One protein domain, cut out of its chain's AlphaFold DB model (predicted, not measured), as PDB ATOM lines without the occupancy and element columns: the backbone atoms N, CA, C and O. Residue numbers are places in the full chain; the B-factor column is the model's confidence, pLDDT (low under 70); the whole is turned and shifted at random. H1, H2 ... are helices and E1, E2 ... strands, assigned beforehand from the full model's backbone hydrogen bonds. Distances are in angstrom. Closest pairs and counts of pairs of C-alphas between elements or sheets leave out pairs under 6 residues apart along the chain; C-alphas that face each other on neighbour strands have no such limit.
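Overview. This is residues 91 to 225 of the 260 residues of the protein "cation channel sperm-associated protein subunit beta-like" of Clupea harengus (UniProt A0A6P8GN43). Look for a body with a long arm: two small three-stranded sheets, E1 E4 E3 and E2 E5 E6, lie face to face as a small, loose sandwich, and the straight helix H2 sticks out from it. The short helix H1 sits off to one side of the body, and the loop of residues 97 to 116 reaches out on another side. The printed part has 135 residues with two named helices and six strands, in the order E1 E2 E3 H1 E4 E5 E6 H2; the class is mixed, helices and strands, and both sheets are antiparallel. The whole is extended, with a radius of gyration of the C-alphas of 24.5 A and spans of 86 by 37 by 25 A, and the arm makes the length.

Along the chain. Find C-alpha 92 at (4.604, 29.384, 36.900); from there E1, residues 92 to 96, runs 10.5 A. E2 is residues 117 to 121, 13.5 A, and E3 is residues 128 to 132, 12.4 A. H1, residues 137 to 146, begins at C-alpha 137 at (-12.889, 46.699, 52.521) and is 14.3 A long. E4, residues 161 to 164, is 10.3 A, E5, residues 168 to 176, is 26.4 A, and E6, residues 186 to 194, is 26.2 A. H2, residues 202 to 225, runs 34.1 A to C-alpha 225 at (10.950, -9.948, 1.438).

Arrangement. In the first sheet look at inner strand E4, antiparallel to E1 at 158 degrees, with N 95 and O 162 2.8 A apart. On to E3 it is antiparallel at 154 degrees, with N 129 and O 163 2.9 A apart. In the second sheet E2 and E5 are antiparallel at 154 degrees, with N 173 and O 120 2.8 A apart. E5 and E6 form a hairpin, antiparallel at 161 degrees, with N 170 and O 191 2.8 A apart. Between the sheets, the closest C-alphas of E4 and E6 are those of Cys 164 and Val 193, 7.6 A apart. H1 and H2 are on neither sheet and are apart from each other. In H1 and H2 every O i to N i+4 pair is within hydrogen-bond range.

Size, cuts and confidence. Residues 198 to 225, of which 202 to 225 belong to H2, stand free; without them the body spans 43 by 37 by 22 A. The two C-alphas farthest apart, those of Leu 182 and Lys 225, are 86.9 A apart. The printed part has no cut. The links E1 to E2 and H1 to E4 are long; in the first, residues 100 to 101 pair antiparallel with residues 109 to 110. The mean pLDDT of the printed part is 90.3, and residues 199 to 200 are under 70.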
ATOM      1  N   PRO A  91       4.555  25.737  33.710       88.12
ATOM      2  CA  PRO A  91       4.019  27.082  33.910       88.12
ATOM      3  C   PRO A  91       4.227  27.537  35.358       88.12
ATOM      4  O   PRO A  91       4.054  26.759  36.296       88.12
ATOM      5  N   LEU A  92       4.533  28.820  35.556       94.19
ATOM      6  CA  LEU A  92       4.604  29.384  36.900       94.19
ATOM      7  C   LEU A  92       3.244  29.964  37.287       94.19
ATOM      8  O   LEU A  92       2.870  31.040  36.818       94.19
ATOM      9  N   ILE A  93       2.523  29.259  38.156       94.88
ATOM     10  CA  ILE A  93       1.182  29.634  38.613       94.88
ATOM     11  C   ILE A  93       1.201  29.870  40.126       94.88
ATOM     12  O   ILE A  93       1.761  29.074  40.876       94.88
ATOM     13  N   ASN A  94       0.561  30.955  40.567       95.12
ATOM     14  CA  ASN A  94       0.350  31.321  41.972       95.12
ATOM     15  C   ASN A  94       1.641  31.357  42.811       95.12
ATOM     16  O   ASN A  94       1.673  30.883  43.947       95.12
ATOM     17  N   PHE A  95       2.717  31.927  42.265       95.38
ATOM     18  CA  PHE A  95       3.968  32.088  42.996       95.38
ATOM     19  C   PHE A  95       3.794  33.090  44.140       95.38
ATOM     20  O   PHE A  95       3.575  34.279  43.903       95.38
ATOM     21  N   ASN A  96       3.895  32.601  45.375       95.44
ATOM     22  CA  ASN A  96       3.740  33.413  46.578       95.44
ATOM     23  C   ASN A  96       4.921  34.375  46.751       95.44
ATOM     24  O   ASN A  96       6.078  33.953  46.793       95.44
ATOM     25  N   ILE A  97       4.615  35.657  46.948       94.62
ATOM     26  CA  ILE A  97       5.583  36.679  47.343       94.62
ATOM     27  C   ILE A  97       5.231  37.153  48.747       94.62
ATOM     28  O   ILE A  97       4.120  37.603  49.013       94.62
ATOM     29  N   THR A  98       6.198  37.064  49.656       94.00
ATOM     30  CA  THR A  98       6.072  37.587  51.019       94.00
ATOM     31  C   THR A  98       7.089  38.694  51.213       94.00
ATOM     32  O   THR A  98       8.285  38.492  51.012       94.00
ATOM     33  N   LEU A  99       6.600  39.869  51.592       94.50
ATOM     34  CA  LEU A  99       7.411  41.062  51.793       94.50
ATOM     35  C   LEU A  99       7.607  41.291  53.286       94.50
ATOM     36  O   LEU A  99       6.687  41.084  54.079       94.50
ATOM     37  N   PHE A 100       8.795  41.756  53.658       93.19
ATOM     38  CA  PHE A 100       9.138  42.074  55.036       93.19
ATOM     39  C   PHE A 100       9.691  43.493  55.120       93.19
ATOM     40  O   PHE A 100      10.508  43.908  54.301       93.19
ATOM     41  N   LEU A 101       9.256  44.231  56.134       91.19
ATOM     42  CA  LEU A 101       9.844  45.495  56.526       91.19
ATOM     43  C   LEU A 101      11.058  45.212  57.410       91.19
ATOM     44  O   LEU A 101      10.927  44.683  58.518       91.19
ATOM     45  N   ARG A 102      12.234  45.607  56.925       89.94
ATOM     46  CA  ARG A 102      13.489  45.517  57.668       89.94
ATOM     47  C   ARG A 102      13.867  46.877  58.236       89.94
ATOM     48  O   ARG A 102      13.903  47.873  57.516       89.94
ATOM     49  N   ARG A 103      14.197  46.913  59.526       88.38
ATOM     50  CA  ARG A 103      14.708  48.102  60.219       88.38
ATOM     51  C   ARG A 103      15.962  47.721  60.998       88.38
ATOM     52  O   ARG A 103      16.016  46.648  61.591       88.38
ATOM     53  N   ALA A 104      16.960  48.602  61.003       89.56
ATOM     54  CA  ALA A 104      18.193  48.386  61.753       89.56
ATOM     55  C   ALA A 104      17.889  48.058  63.225       89.56
ATOM     56  O   ALA A 104      17.121  48.773  63.861       89.56
ATOM     57  N   ASN A 105      18.493  46.988  63.748       92.12
ATOM     58  CA  ASN A 105      18.343  46.506  65.131       92.12
ATOM     59  C   ASN A 105      16.929  46.050  65.542       92.12
ATOM     60  O   ASN A 105      16.667  45.881  66.732       92.12
ATOM     61  N   HIS A 106      16.024  45.812  64.593       92.19
ATOM     62  CA  HIS A 106      14.709  45.231  64.863       92.19
ATOM     63  C   HIS A 106      14.522  43.929  64.081       92.19
ATOM     64  O   HIS A 106      15.175  43.702  63.066       92.19
ATOM     65  N   GLN A 107      13.619  43.070  64.561       92.94
ATOM     66  CA  GLN A 107      13.217  41.883  63.812       92.94
ATOM     67  C   GLN A 107      12.435  42.275  62.556       92.94
ATOM     68  O   GLN A 107      11.660  43.234  62.575       92.94
ATOM     69  N   ASP A 108      12.630  41.503  61.488       93.00
ATOM     70  CA  ASP A 108      11.881  41.649  60.244       93.00
ATOM     71  C   ASP A 108      10.387  41.421  60.510       93.00
ATOM     72  O   ASP A 108       9.985  40.401  61.077       93.00
ATOM     73  N   GLN A 109       9.552  42.372  60.094       92.00
ATOM     74  CA  GLN A 109       8.101  42.281  60.250       92.00
ATOM     75  C   GLN A 109       7.441  42.082  58.889       92.00
ATOM     76  O   GLN A 109       7.792  42.795  57.951       92.00
ATOM     77  N   PRO A 110       6.481  41.155  58.737       92.81
ATOM     78  CA  PRO A 110       5.781  40.992  57.470       92.81
ATOM     79  C   PRO A 110       5.045  42.282  57.105       92.81
ATOM     80  O   PRO A 110       4.430  42.924  57.959       92.81
ATOM     81  N   LEU A 111       5.102  42.654  55.833       91.88
ATOM     82  CA  LEU A 111       4.392  43.814  55.316       91.88
ATOM     83  C   LEU A 111       2.899  43.474  55.219       91.88
ATOM     84  O   LEU A 111       2.514  42.566  54.486       91.88
ATOM     85  N   ARG A 112       2.067  44.184  55.985       89.06
ATOM     86  CA  ARG A 112       0.626  43.914  56.110       89.06
ATOM     87  C   ARG A 112      -0.237  45.047  55.568       89.06
ATOM     88  O   ARG A 112       0.271  46.097  55.161       89.06
ATOM     89  N   SER A 113      -1.553  44.839  55.585       81.94
ATOM     90  CA  SER A 113      -2.543  45.882  55.297       81.94
ATOM     91  C   SER A 113      -2.228  47.199  56.032       81.94
ATOM     92  O   SER A 113      -1.720  47.171  57.151       81.94
ATOM     93  N   LEU A 114      -2.541  48.336  55.392       82.75
ATOM     94  CA  LEU A 114      -1.980  49.702  55.545       82.75
ATOM     95  C   LEU A 114      -0.829  50.011  54.574       82.75
ATOM     96  O   LEU A 114      -0.786  51.119  54.042       82.75
ATOM     97  N   TYR A 115       0.024  49.037  54.251       89.00
ATOM     98  CA  TYR A 115       1.114  49.191  53.277       89.00
ATOM     99  C   TYR A 115       0.735  48.592  51.923       89.00
ATOM    100  O   TYR A 115       1.338  47.628  51.458       89.00
ATOM    101  N   PHE A 116      -0.311  49.129  51.294       91.62
ATOM    102  CA  PHE A 116      -0.705  48.663  49.968       91.62
ATOM    103  C   PHE A 116       0.418  48.860  48.946       91.62
ATOM    104  O   PHE A 116       1.184  49.824  49.029       91.62
ATOM    105  N   VAL A 117       0.491  47.957  47.970       94.00
ATOM    106  CA  VAL A 117       1.575  47.929  46.984       94.00
ATOM    107  C   VAL A 117       1.056  48.009  45.557       94.00
ATOM    108  O   VAL A 117      -0.049  47.549  45.249       94.00
ATOM    109  N   THR A 118       1.873  48.565  44.674       94.44
ATOM    110  CA  THR A 118       1.749  48.395  43.226       94.44
ATOM    111  C   THR A 118       2.786  47.382  42.749       94.44
ATOM    112  O   THR A 118       3.847  47.224  43.355       94.44
ATOM    113  N   VAL A 119       2.467  46.670  41.668       96.06
ATOM    114  CA  VAL A 119       3.382  45.718  41.028       96.06
ATOM    115  C   VAL A 119       3.507  46.081  39.559       96.06
ATOM    116  O   VAL A 119       2.503  46.273  38.873       96.06
ATOM    117  N   THR A 120       4.741  46.177  39.077       96.19
ATOM    118  CA  THR A 120       5.059  46.532  37.690       96.19
ATOM    119  C   THR A 120       6.112  45.592  37.133       96.19
ATOM    120  O   THR A 120       7.009  45.184  37.863       96.19
ATOM    121  N   GLU A 121       6.025  45.245  35.849       96.81
ATOM    122  CA  GLU A 121       7.094  44.501  35.179       96.81
ATOM    123  C   GLU A 121       8.054  45.490  34.510       96.81
ATOM    124  O   GLU A 121       7.667  46.301  33.667       96.81
ATOM    125  N   VAL A 122       9.313  45.451  34.940       97.38
ATOM    126  CA  VAL A 122      10.354  46.446  34.655       97.38
ATOM    127  C   VAL A 122      10.784  46.431  33.184       97.38
ATOM    128  O   VAL A 122      11.264  47.439  32.663       97.38
ATOM    129  N   ASN A 123      10.612  45.307  32.488       96.62
ATOM    130  CA  ASN A 123      10.950  45.148  31.075       96.62
ATOM    131  C   ASN A 123       9.732  45.312  30.144       96.62
ATOM    132  O   ASN A 123       9.850  45.045  28.948       96.62
ATOM    133  N   ASN A 124       8.591  45.774  30.669       94.88
ATOM    134  CA  ASN A 124       7.331  45.968  29.952       94.88
ATOM    135  C   ASN A 124       6.750  44.684  29.320       94.88
ATOM    136  O   ASN A 124       6.143  44.713  28.243       94.88
ATOM    137  N   ARG A 125       6.928  43.530  29.964       94.00
ATOM    138  CA  ARG A 125       6.245  42.286  29.579       94.00
ATOM    139  C   ARG A 125       4.795  42.298  30.066       94.00
ATOM    140  O   ARG A 125       4.484  42.888  31.093       94.00
ATOM    141  N   THR A 126       3.916  41.595  29.354       93.75
ATOM    142  CA  THR A 126       2.473  41.483  29.677       93.75
ATOM    143  C   THR A 126       2.012  40.050  29.919       93.75
ATOM    144  O   THR A 126       0.889  39.831  30.355       93.75
ATOM    145  N   SER A 127       2.869  39.057  29.676       93.31
ATOM    146  CA  SER A 127       2.569  37.632  29.859       93.31
ATOM    147  C   SER A 127       2.644  37.204  31.334       93.31
ATOM    148  O   SER A 127       3.332  36.236  31.666       93.31
ATOM    149  N   TRP A 128       2.007  37.961  32.226       95.19
ATOM    150  CA  TRP A 128       1.970  37.737  33.671       95.19
ATOM    151  C   TRP A 128       0.693  38.335  34.271       95.19
ATOM    152  O   TRP A 128       0.052  39.190  33.661       95.19
ATOM    153  N   ALA A 129       0.325  37.895  35.470       96.38
ATOM    154  CA  ALA A 129      -0.781  38.475  36.224       96.38
ATOM    155  C   ALA A 129      -0.573  38.317  37.731       96.38
ATOM    156  O   ALA A 129       0.075  37.371  38.182       96.38
ATOM    157  N   ILE A 130      -1.190  39.208  38.506       95.81
ATOM    158  CA  ILE A 130      -1.417  38.972  39.933       95.81
ATOM    159  C   ILE A 130      -2.636  38.058  40.060       95.81
ATOM    160  O   ILE A 130      -3.735  38.453  39.671       95.81
ATOM    161  N   THR A 131      -2.445  36.839  40.564       91.25
ATOM    162  CA  THR A 131      -3.507  35.821  40.662       91.25
ATOM    163  C   THR A 131      -4.124  35.701  42.049       91.25
ATOM    164  O   THR A 131      -5.214  35.153  42.183       91.25
ATOM    165  N   GLY A 132      -3.477  36.269  43.065       85.44
ATOM    166  CA  GLY A 132      -3.954  36.247  44.443       85.44
ATOM    167  C   GLY A 132      -3.542  37.505  45.197       85.44
ATOM    168  O   GLY A 132      -2.425  38.004  45.045       85.44
ATOM    169  N   THR A 133      -4.482  38.042  45.970       87.62
ATOM    170  CA  THR A 133      -4.260  39.078  46.982       87.62
ATOM    171  C   THR A 133      -5.420  39.042  47.969       87.62
ATOM    172  O   THR A 133      -6.567  38.799  47.579       87.62
ATOM    173  N   LEU A 134      -5.149  39.276  49.251       85.81
ATOM    174  CA  LEU A 134      -6.205  39.358  50.251       85.81
ATOM    175  C   LEU A 134      -7.022  40.646  50.060       85.81
ATOM    176  O   LEU A 134      -6.559  41.746  50.376       85.81
ATOM    177  N   ILE A 135      -8.255  40.511  49.568       84.12
ATOM    178  CA  ILE A 135      -9.184  41.634  49.394       84.12
ATOM    179  C   ILE A 135      -9.737  42.053  50.757       84.12
ATOM    180  O   ILE A 135     -10.291  41.238  51.491       84.12
ATOM    181  N   THR A 136      -9.612  43.339  51.087       84.56
ATOM    182  CA  THR A 136     -10.192  43.926  52.303       84.56
ATOM    183  C   THR A 136     -11.041  45.157  51.961       84.56
ATOM    184  O   THR A 136     -10.722  45.861  50.997       84.56
ATOM    185  N   PRO A 137     -12.078  45.497  52.756       87.00
ATOM    186  CA  PRO A 137     -12.889  46.699  52.521       87.00
ATOM    187  C   PRO A 137     -12.055  47.992  52.481       87.00
ATOM    188  O   PRO A 137     -12.306  48.904  51.692       87.00
ATOM    189  N   THR A 138     -11.002  48.058  53.303       84.06
ATOM    190  CA  THR A 138     -10.042  49.169  53.317       84.06
ATOM    191  C   THR A 138      -9.300  49.290  51.989       84.06
ATOM    192  O   THR A 138      -9.138  50.399  51.479       84.06
ATOM    193  N   MET A 139      -8.888  48.165  51.397       85.88
ATOM    194  CA  MET A 139      -8.228  48.147  50.091       85.88
ATOM    195  C   MET A 139      -9.147  48.685  48.994       85.88
ATOM    196  O   MET A 139      -8.706  49.483  48.169       85.88
ATOM    197  N   GLU A 140     -10.421  48.296  48.984       86.81
ATOM    198  CA  GLU A 140     -11.389  48.786  47.994       86.81
ATOM    199  C   GLU A 140     -11.620  50.293  48.121       86.81
ATOM    200  O   GLU A 140     -11.599  51.021  47.121       86.81
ATOM    201  N   LYS A 141     -11.756  50.784  49.359       88.44
ATOM    202  CA  LYS A 141     -11.867  52.219  49.638       88.44
ATOM    203  C   LYS A 141     -10.627  52.977  49.156       88.44
ATOM    204  O   LYS A 141     -10.767  53.998  48.482       88.44
ATOM    205  N   MET A 142      -9.431  52.458  49.438       86.94
ATOM    206  CA  MET A 142      -8.167  53.058  48.997       86.94
ATOM    207  C   MET A 142      -8.001  53.023  47.480       86.94
ATOM    208  O   MET A 142      -7.607  54.025  46.886       86.94
ATOM    209  N   ARG A 143      -8.380  51.921  46.828       87.44
ATOM    210  CA  ARG A 143      -8.381  51.799  45.365       87.44
ATOM    211  C   ARG A 143      -9.300  52.842  44.729       87.44
ATOM    212  O   ARG A 143      -8.923  53.452  43.732       87.44
ATOM    213  N   LYS A 144     -10.478  53.091  45.312       88.31
ATOM    214  CA  LYS A 144     -11.399  54.142  44.848       88.31
ATOM    215  C   LYS A 144     -10.825  55.545  45.063       88.31
ATOM    216  O   LYS A 144     -10.926  56.367  44.156       88.31
ATOM    217  N   TYR A 145     -10.222  55.805  46.224       87.62
ATOM    218  CA  TYR A 145      -9.617  57.099  46.559       87.62
ATOM    219  C   TYR A 145      -8.441  57.442  45.634       87.62
ATOM    220  O   TYR A 145      -8.391  58.532  45.070       87.62
ATOM    221  N   LEU A 146      -7.541  56.482  45.408       87.19
ATOM    222  CA  LEU A 146      -6.321  56.683  44.627       87.19
ATOM    223  C   LEU A 146      -6.505  56.477  43.121       87.19
ATOM    224  O   LEU A 146      -5.561  56.716  42.378       87.19
ATOM    225  N   LYS A 147      -7.698  56.106  42.638       84.25
ATOM    226  CA  LYS A 147      -7.954  55.810  41.213       84.25
ATOM    227  C   LYS A 147      -7.518  56.926  40.253       84.25
ATOM    228  O   LYS A 147      -7.180  56.642  39.113       84.25
ATOM    229  N   ARG A 148      -7.577  58.192  40.685       83.69
ATOM    230  CA  ARG A 148      -7.168  59.349  39.863       83.69
ATOM    231  C   ARG A 148      -5.675  59.670  39.963       83.69
ATOM    232  O   ARG A 148      -5.144  60.300  39.062       83.69
ATOM    233  N   SER A 149      -5.032  59.283  41.063       84.00
ATOM    234  CA  SER A 149      -3.633  59.614  41.362       84.00
ATOM    235  C   SER A 149      -2.677  58.474  41.010       84.00
ATOM    236  O   SER A 149      -1.516  58.722  40.705       84.00
ATOM    237  N   LEU A 150      -3.157  57.230  41.044       83.19
ATOM    238  CA  LEU A 150      -2.417  56.029  40.682       83.19
ATOM    239  C   LEU A 150      -3.001  55.434  39.401       83.19
ATOM    240  O   LEU A 150      -4.126  54.941  39.384       83.19
ATOM    241  N   ASN A 151      -2.182  55.398  38.351       82.50
ATOM    242  CA  ASN A 151      -2.509  54.742  37.080       82.50
ATOM    243  C   ASN A 151      -2.346  53.212  37.131       82.50
ATOM    244  O   ASN A 151      -2.372  52.550  36.096       82.50
ATOM    245  N   GLN A 152      -2.128  52.642  38.317       84.94
ATOM    246  CA  GLN A 152      -1.811  51.230  38.504       84.94
ATOM    247  C   GLN A 152      -2.761  50.586  39.515       84.94
ATOM    248  O   GLN A 152      -3.199  51.253  40.458       84.94
ATOM    249  N   PRO A 153      -3.080  49.289  39.350       89.25
ATOM    250  CA  PRO A 153      -3.868  48.566  40.332       89.25
ATOM    251  C   PRO A 153      -3.151  48.491  41.683       89.25
ATOM    252  O   PRO A 153      -1.930  48.355  41.762       89.25
ATOM    253  N   LEU A 154      -3.953  48.551  42.744       91.25
ATOM    254  CA  LEU A 154      -3.501  48.460  44.124       91.25
ATOM    255  C   LEU A 154      -3.742  47.054  44.675       91.25
ATOM    256  O   LEU A 154      -4.861  46.536  44.542       91.25
ATOM    257  N   TYR A 155      -2.738  46.488  45.341       92.88
ATOM    258  CA  TYR A 155      -2.771  45.144  45.911       92.88
ATOM    259  C   TYR A 155      -2.473  45.155  47.411       92.88
ATOM    260  O   TYR A 155      -1.747  46.015  47.919       92.88
ATOM    261  N   ASN A 156      -3.029  44.176  48.121       92.69
ATOM    262  CA  ASN A 156      -2.608  43.865  49.478       92.69
ATOM    263  C   ASN A 156      -1.291  43.070  49.410       92.69
ATOM    264  O   ASN A 156      -1.249  42.080  48.668       92.69
ATOM    265  N   PRO A 157      -0.232  43.476  50.140       93.00
ATOM    266  CA  PRO A 157       0.996  42.684  50.236       93.00
ATOM    267  C   PRO A 157       0.751  41.294  50.846       93.00
ATOM    268  O   PRO A 157       1.491  40.357  50.554       93.00
ATOM    269  N   GLU A 158      -0.301  41.135  51.656       91.75
ATOM    270  CA  GLU A 158      -0.701  39.842  52.207       91.75
ATOM    271  C   GLU A 158      -1.387  38.983  51.139       91.75
ATOM    272  O   GLU A 158      -2.373  39.381  50.510       91.75
ATOM    273  N   GLY A 159      -0.856  37.773  50.949       91.00
ATOM    274  CA  GLY A 159      -1.357  36.827  49.955       91.00
ATOM    275  C   GLY A 159      -1.038  37.217  48.513       91.00
ATOM    276  O   GLY A 159      -1.742  36.766  47.615       91.00
ATOM    277  N   LEU A 160      -0.020  38.059  48.284       95.25
ATOM    278  CA  LEU A 160       0.402  38.450  46.943       95.25
ATOM    279  C   LEU A 160       0.927  37.233  46.166       95.25
ATOM    280  O   LEU A 160       1.915  36.605  46.554       95.25
ATOM    281  N   GLN A 161       0.276  36.925  45.049       96.56
ATOM    282  CA  GLN A 161       0.638  35.821  44.165       96.56
ATOM    283  C   GLN A 161       0.819  36.303  42.736       96.56
ATOM    284  O   GLN A 161      -0.046  36.998  42.198       96.56
ATOM    285  N   ILE A 162       1.920  35.894  42.108       96.44
ATOM    286  CA  ILE A 162       2.227  36.214  40.714       96.44
ATOM    287  C   ILE A 162       2.209  34.938  39.881       96.44
ATOM    288  O   ILE A 162       2.786  33.923  40.260       96.44
ATOM    289  N   SER A 163       1.584  35.002  38.714       96.75
ATOM    290  CA  SER A 163       1.683  33.961  37.692       96.75
ATOM    291  C   SER A 163       2.375  34.509  36.455       96.75
ATOM    292  O   SER A 163       2.128  35.647  36.048       96.75
ATOM    293  N   CYS A 164       3.242  33.700  35.855       95.31
ATOM    294  CA  CYS A 164       3.966  34.024  34.632       95.31
ATOM    295  C   CYS A 164       3.572  33.022  33.543       95.31
ATOM    296  O   CYS A 164       3.826  31.825  33.665       95.31
ATOM    297  N   TYR A 165       2.968  33.528  32.471       92.31
ATOM    298  CA  TYR A 165       2.457  32.726  31.353       92.31
ATOM    299  C   TYR A 165       3.414  32.680  30.157       92.31
ATOM    300  O   TYR A 165       3.174  31.954  29.196       92.31
ATOM    301  N   GLY A 166       4.485  33.475  30.197       90.88
ATOM    302  CA  GLY A 166       5.567  33.455  29.214       90.88
ATOM    303  C   GLY A 166       6.822  32.758  29.738       90.88
ATOM    304  O   GLY A 166       6.873  32.314  30.881       90.88
ATOM    305  N   SER A 167       7.851  32.705  28.897       91.25
ATOM    306  CA  SER A 167       9.148  32.094  29.202       91.25
ATOM    307  C   SER A 167      10.236  33.114  29.532       91.25
ATOM    308  O   SER A 167      10.065  34.314  29.318       91.25
ATOM    309  N   GLU A 168      11.379  32.624  29.998       94.81
ATOM    310  CA  GLU A 168      12.584  33.378  30.339       94.81
ATOM    311  C   GLU A 168      12.378  34.419  31.460       94.81
ATOM    312  O   GLU A 168      11.561  34.220  32.359       94.81
ATOM    313  N   LEU A 169      13.155  35.509  31.465       96.19
ATOM    314  CA  LEU A 169      13.254  36.434  32.594       96.19
ATOM    315  C   LEU A 169      12.053  37.386  32.714       96.19
ATOM    316  O   LEU A 169      11.788  38.196  31.822       96.19
ATOM    317  N   PHE A 170      11.391  37.348  33.863       97.25
ATOM    318  CA  PHE A 170      10.491  38.381  34.366       97.25
ATOM    319  C   PHE A 170      11.188  39.180  35.457       97.25
ATOM    320  O   PHE A 170      11.918  38.619  36.279       97.25
ATOM    321  N   HIS A 171      10.937  40.484  35.483       97.94
ATOM    322  CA  HIS A 171      11.472  41.378  36.493       97.94
ATOM    323  C   HIS A 171      10.348  42.245  37.048       97.94
ATOM    324  O   HIS A 171       9.843  43.130  36.363       97.94
ATOM    325  N   PHE A 172       9.964  42.000  38.293       98.00
ATOM    326  CA  PHE A 172       8.917  42.738  38.980       98.00
ATOM    327  C   PHE A 172       9.513  43.785  39.905       98.00
ATOM    328  O   PHE A 172      10.404  43.474  40.688       98.00
ATOM    329  N   ARG A 173       8.968  44.996  39.856       97.62
ATOM    330  CA  ARG A 173       9.153  46.026  40.870       97.62
ATOM    331  C   ARG A 173       7.874  46.141  41.682       97.62
ATOM    332  O   ARG A 173       6.800  46.374  41.118       97.62
ATOM    333  N   ILE A 174       8.017  45.979  42.988       96.75
ATOM    334  CA  ILE A 174       6.949  46.074  43.972       96.75
ATOM    335  C   ILE A 174       7.214  47.313  44.817       96.75
ATOM    336  O   ILE A 174       8.270  47.429  45.438       96.75
ATOM    337  N   SER A 175       6.272  48.248  44.828       94.94
ATOM    338  CA  SER A 175       6.444  49.541  45.492       94.94
ATOM    339  C   SER A 175       5.291  49.804  46.445       94.94
ATOM    340  O   SER A 175       4.128  49.643  46.074       94.94
ATOM    341  N   VAL A 176       5.604  50.218  47.671       94.19
ATOM    342  CA  VAL A 176       4.593  50.718  48.611       94.19
ATOM    343  C   VAL A 176       4.052  52.046  48.089       94.19
ATOM    344  O   VAL A 176       4.801  52.859  47.546       94.19
ATOM    345  N   ILE A 177       2.747  52.272  48.236       89.94
ATOM    346  CA  ILE A 177       2.136  53.534  47.813       89.94
ATOM    347  C   ILE A 177       2.758  54.752  48.516       89.94
ATOM    348  O   ILE A 177       3.105  54.682  49.701       89.94
ATOM    349  N   PRO A 178       2.845  55.900  47.821       83.94
ATOM    350  CA  PRO A 178       3.366  57.122  48.417       83.94
ATOM    351  C   PRO A 178       2.478  57.603  49.573       83.94
ATOM    352  O   PRO A 178       1.260  57.412  49.569       83.94
ATOM    353  N   GLY A 179       3.092  58.263  50.558       81.25
ATOM    354  CA  GLY A 179       2.392  58.908  51.677       81.25
ATOM    355  C   GLY A 179       2.108  58.016  52.891       81.25
ATOM    356  O   GLY A 179       1.646  58.527  53.906       81.25
ATOM    357  N   VAL A 180       2.405  56.713  52.828       84.00
ATOM    358  CA  VAL A 180       2.341  55.808  53.997       84.00
ATOM    359  C   VAL A 180       3.668  55.783  54.758       84.00
ATOM    360  O   VAL A 180       3.705  55.622  55.976       84.00
ATOM    361  N   VAL A 181       4.768  55.963  54.035       84.62
ATOM    362  CA  VAL A 181       6.139  55.958  54.545       84.62
ATOM    363  C   VAL A 181       6.885  57.182  54.020       84.62
ATOM    364  O   VAL A 181       6.545  57.718  52.968       84.62
ATOM    365  N   LEU A 182       7.887  57.642  54.775       83.81
ATOM    366  CA  LEU A 182       8.680  58.832  54.430       83.81
ATOM    367  C   LEU A 182       9.683  58.583  53.292       83.81
ATOM    368  O   LEU A 182      10.166  59.536  52.691       83.81
ATOM    369  N   CYS A 183      10.020  57.322  53.026       86.06
ATOM    370  CA  CYS A 183      10.941  56.908  51.975       86.06
ATOM    371  C   CYS A 183      10.261  55.942  51.005       86.06
ATOM    372  O   CYS A 183       9.320  55.239  51.372       86.06
ATOM    373  N   ASP A 184      10.779  55.868  49.782       88.75
ATOM    374  CA  ASP A 184      10.293  54.925  48.782       88.75
ATOM    375  C   ASP A 184      10.703  53.500  49.167       88.75
ATOM    376  O   ASP A 184      11.858  53.095  49.028       88.75
ATOM    377  N   LEU A 185       9.741  52.724  49.668       93.25
ATOM    378  CA  LEU A 185       9.931  51.298  49.903       93.25
ATOM    379  C   LEU A 185       9.661  50.541  48.607       93.25
ATOM    380  O   LEU A 185       8.512  50.373  48.189       93.25
ATOM    381  N   VAL A 186      10.747  50.096  47.984       94.31
ATOM    382  CA  VAL A 186      10.739  49.370  46.717       94.31
ATOM    383  C   VAL A 186      11.528  48.081  46.874       94.31
ATOM    384  O   VAL A 186      12.649  48.093  47.374       94.31
ATOM    385  N   GLU A 187      10.943  46.985  46.411       95.50
ATOM    386  CA  GLU A 187      11.612  45.697  46.269       95.50
ATOM    387  C   GLU A 187      11.533  45.249  44.812       95.50
ATOM    388  O   GLU A 187      10.540  45.507  44.119       95.50
ATOM    389  N   GLU A 188      12.574  44.574  44.338       97.25
ATOM    390  CA  GLU A 188      12.607  44.032  42.987       97.25
ATOM    391  C   GLU A 188      12.856  42.525  43.020       97.25
ATOM    392  O   GLU A 188      13.691  42.013  43.763       97.25
ATOM    393  N   VAL A 189      12.099  41.785  42.212       95.94
ATOM    394  CA  VAL A 189      12.148  40.323  42.161       95.94
ATOM    395  C   VAL A 189      12.321  39.891  40.718       95.94
ATOM    396  O   VAL A 189      11.623  40.357  39.822       95.94
ATOM    397  N   GLN A 190      13.250  38.969  40.489       96.50
ATOM    398  CA  GLN A 190      13.553  38.450  39.161       96.50
ATOM    399  C   GLN A 190      13.365  36.943  39.125       96.50
ATOM    400  O   GLN A 190      13.942  36.229  39.952       96.50
ATOM    401  N   ILE A 191      12.594  36.477  38.149       96.06
ATOM    402  CA  ILE A 191      12.220  35.075  37.991       96.06
ATOM    403  C   ILE A 191      12.491  34.664  36.550       96.06
ATOM    404  O   ILE A 191      11.958  35.266  35.624       96.06
ATOM    405  N   TYR A 192      13.308  33.638  36.352       96.19
ATOM    406  CA  TYR A 192      13.536  33.026  35.052       96.19
ATOM    407  C   TYR A 192      12.661  31.785  34.912       96.19
ATOM    408  O   TYR A 192      12.850  30.811  35.642       96.19
ATOM    409  N   VAL A 193      11.700  31.835  33.992       94.81
ATOM    410  CA  VAL A 193      10.779  30.727  33.714       94.81
ATOM    411  C   VAL A 193      11.358  29.859  32.606       94.81
ATOM    412  O   VAL A 193      11.450  30.274  31.451       94.81
ATOM    413  N   ASP A 194      11.759  28.652  32.968       89.88
ATOM    414  CA  ASP A 194      12.454  27.728  32.086       89.88
ATOM    415  C   ASP A 194      11.529  26.654  31.496       89.88
ATOM    416  O   ASP A 194      10.417  26.441  31.983       89.88
ATOM    417  N   ASN A 195      12.016  25.964  30.461       80.50
ATOM    418  CA  ASN A 195      11.334  24.866  29.766       80.50
ATOM    419  C   ASN A 195       9.910  25.202  29.275       80.50
ATOM    420  O   ASN A 195       8.972  24.454  29.564       80.50
ATOM    421  N   PRO A 196       9.702  26.308  28.533       81.19
ATOM    422  CA  PRO A 196       8.398  26.549  27.937       81.19
ATOM    423  C   PRO A 196       8.046  25.459  26.916       81.19
ATOM    424  O   PRO A 196       8.944  24.925  26.253       81.19
ATOM    425  N   PRO A 197       6.752  25.152  26.730       75.38
ATOM    426  CA  PRO A 197       6.321  24.255  25.674       75.38
ATOM    427  C   PRO A 197       6.759  24.810  24.314       75.38
ATOM    428  O   PRO A 197       6.813  26.024  24.102       75.38
ATOM    429  N   LEU A 198       7.075  23.911  23.382       70.44
ATOM    430  CA  LEU A 198       7.467  24.283  22.025       70.44
ATOM    431  C   LEU A 198       6.357  25.123  21.382       70.44
ATOM    432  O   LEU A 198       5.222  24.667  21.270       70.44
ATOM    433  N   ALA A 199       6.702  26.334  20.934       62.25
ATOM    434  CA  ALA A 199       5.728  27.301  20.425       62.25
ATOM    435  C   ALA A 199       4.954  26.800  19.192       62.25
ATOM    436  O   ALA A 199       3.858  27.276  18.931       62.25
ATOM    437  N   PHE A 200       5.489  25.820  18.460       67.00
ATOM    438  CA  PHE A 200       4.834  25.201  17.311       67.00
ATOM    439  C   PHE A 200       5.313  23.746  17.182       67.00
ATOM    440  O   PHE A 200       6.303  23.488  16.494       67.00
ATOM    441  N   PRO A 201       4.642  22.766  17.815       74.75
ATOM    442  CA  PRO A 201       5.076  21.370  17.765       74.75
ATOM    443  C   PRO A 201       4.895  20.753  16.375       74.75
ATOM    444  O   PRO A 201       5.340  19.637  16.158       74.75
ATOM    445  N   ALA A 202       4.272  21.463  15.426       78.75
ATOM    446  CA  ALA A 202       3.975  20.976  14.085       78.75
ATOM    447  C   ALA A 202       5.204  20.384  13.381       78.75
ATOM    448  O   ALA A 202       5.112  19.284  12.857       78.75
ATOM    449  N   ALA A 203       6.364  21.047  13.419       77.25
ATOM    450  CA  ALA A 203       7.576  20.512  12.793       77.25
ATOM    451  C   ALA A 203       8.051  19.206  13.459       77.25
ATOM    452  O   ALA A 203       8.450  18.268  12.770       77.25
ATOM    453  N   TYR A 204       7.956  19.123  14.789       83.31
ATOM    454  CA  TYR A 204       8.301  17.921  15.547       83.31
ATOM    455  C   TYR A 204       7.305  16.787  15.275       83.31
ATOM    456  O   TYR A 204       7.707  15.663  15.004       83.31
ATOM    457  N   LEU A 205       6.007  17.097  15.249       87.75
ATOM    458  CA  LEU A 205       4.937  16.164  14.901       87.75
ATOM    459  C   LEU A 205       5.093  15.643  13.472       87.75
ATOM    460  O   LEU A 205       5.034  14.436  13.269       87.75
ATOM    461  N   ILE A 206       5.348  16.522  12.497       89.50
ATOM    462  CA  ILE A 206       5.621  16.133  11.107       89.50
ATOM    463  C   ILE A 206       6.832  15.202  11.072       89.50
ATOM    464  O   ILE A 206       6.727  14.111  10.523       89.50
ATOM    465  N   SER A 207       7.942  15.576  11.716       89.31
ATOM    466  CA  SER A 207       9.153  14.750  11.759       89.31
ATOM    467  C   SER A 207       8.901  13.369  12.376       89.31
ATOM    468  O   SER A 207       9.281  12.361  11.778       89.31
ATOM    469  N   CYS A 208       8.197  13.296  13.509       92.81
ATOM    470  CA  CYS A 208       7.816  12.033  14.140       92.81
ATOM    471  C   CYS A 208       6.925  11.185  13.225       92.81
ATOM    472  O   CYS A 208       7.194   9.999  13.047       92.81
ATOM    473  N   MET A 209       5.905  11.780  12.602       95.06
ATOM    474  CA  MET A 209       5.004  11.071  11.687       95.06
ATOM    475  C   MET A 209       5.744  10.551  10.451       95.06
ATOM    476  O   MET A 209       5.536   9.408  10.047       95.06
ATOM    477  N   THR A 210       6.643  11.350   9.870       95.94
ATOM    478  CA  THR A 210       7.478  10.928   8.739       95.94
ATOM    479  C   THR A 210       8.420   9.792   9.137       95.94
ATOM    480  O   THR A 210       8.542   8.822   8.391       95.94
ATOM    481  N   ALA A 211       9.041   9.862  10.320       96.81
ATOM    482  CA  ALA A 211       9.909   8.803  10.831       96.81
ATOM    483  C   ALA A 211       9.143   7.493  11.077       96.81
ATOM    484  O   ALA A 211       9.610   6.429  10.671       96.81
ATOM    485  N   ILE A 212       7.948   7.567  11.674       97.00
ATOM    486  CA  ILE A 212       7.067   6.408  11.882       97.00
ATOM    487  C   ILE A 212       6.661   5.796  10.538       97.00
ATOM    488  O   ILE A 212       6.745   4.581  10.375       97.00
ATOM    489  N   ALA A 213       6.270   6.618   9.559       96.81
ATOM    490  CA  ALA A 213       5.887   6.139   8.235       96.81
ATOM    491  C   ALA A 213       7.059   5.448   7.519       96.81
ATOM    492  O   ALA A 213       6.910   4.320   7.054       96.81
ATOM    493  N   LEU A 214       8.241   6.076   7.481       97.12
ATOM    494  CA  LEU A 214       9.454   5.492   6.893       97.12
ATOM    495  C   LEU A 214       9.846   4.179   7.576       97.12
ATOM    496  O   LEU A 214      10.099   3.191   6.888       97.12
ATOM    497  N   GLY A 215       9.848   4.149   8.912       96.94
ATOM    498  CA  GLY A 215      10.116   2.936   9.684       96.94
ATOM    499  C   GLY A 215       9.097   1.832   9.396       96.94
ATOM    500  O   GLY A 215       9.478   0.680   9.196       96.94
ATOM    501  N   GLY A 216       7.815   2.188   9.285       95.81
ATOM    502  CA  GLY A 216       6.738   1.275   8.907       95.81
ATOM    503  C   GLY A 216       6.912   0.702   7.500       95.81
ATOM    504  O   GLY A 216       6.803  -0.509   7.319       95.81
ATOM    505  N   PHE A 217       7.254   1.535   6.512       95.62
ATOM    506  CA  PHE A 217       7.524   1.078   5.145       95.62
ATOM    507  C   PHE A 217       8.758   0.177   5.067       95.62
ATOM    508  O   PHE A 217       8.721  -0.846   4.384       95.62
ATOM    509  N   MET A 218       9.832   0.515   5.785       94.50
ATOM    510  CA  MET A 218      11.029  -0.324   5.863       94.50
ATOM    511  C   MET A 218      10.727  -1.682   6.503       94.50
ATOM    512  O   MET A 218      11.141  -2.712   5.971       94.50
ATOM    513  N   LEU A 219       9.971  -1.697   7.604       93.50
ATOM    514  CA  LEU A 219       9.569  -2.929   8.279       93.50
ATOM    515  C   LEU A 219       8.661  -3.782   7.388       93.50
ATOM    516  O   LEU A 219       8.896  -4.980   7.251       93.50
ATOM    517  N   LEU A 220       7.663  -3.177   6.740       90.38
ATOM    518  CA  LEU A 220       6.773  -3.883   5.820       90.38
ATOM    519  C   LEU A 220       7.551  -4.468   4.636       90.38
ATOM    520  O   LEU A 220       7.360  -5.633   4.294       90.38
ATOM    521  N   GLY A 221       8.471  -3.697   4.050       90.06
ATOM    522  CA  GLY A 221       9.354  -4.172   2.985       90.06
ATOM    523  C   GLY A 221      10.240  -5.340   3.429       90.06
ATOM    524  O   GLY A 221      10.387  -6.315   2.692       90.06
ATOM    525  N   PHE A 222      10.786  -5.287   4.647       89.56
ATOM    526  CA  PHE A 222      11.550  -6.389   5.230       89.56
ATOM    527  C   PHE A 222      10.693  -7.649   5.420       89.56
ATOM    528  O   PHE A 222      11.118  -8.739   5.035       89.56
ATOM    529  N   LEU A 223       9.482  -7.504   5.967       86.94
ATOM    530  CA  LEU A 223       8.562  -8.620   6.191       86.94
ATOM    531  C   LEU A 223       8.129  -9.264   4.871       86.94
ATOM    532  O   LEU A 223       8.200 -10.479   4.751       86.94
ATOM    533  N   LEU A 224       7.766  -8.475   3.857       83.25
ATOM    534  CA  LEU A 224       7.379  -9.000   2.541       83.25
ATOM    535  C   LEU A 224       8.522  -9.734   1.826       83.25
ATOM    536  O   LEU A 224       8.270 -10.659   1.059       83.25
ATOM    537  N   LYS A 225       9.775  -9.320   2.055       82.12
ATOM    538  CA  LYS A 225      10.950  -9.948   1.438       82.12
ATOM    539  C   LYS A 225      11.384 -11.232   2.152       82.12
ATOM    540  O   LYS A 225      11.823 -12.164   1.487       82.12
TER     541      LYS A 225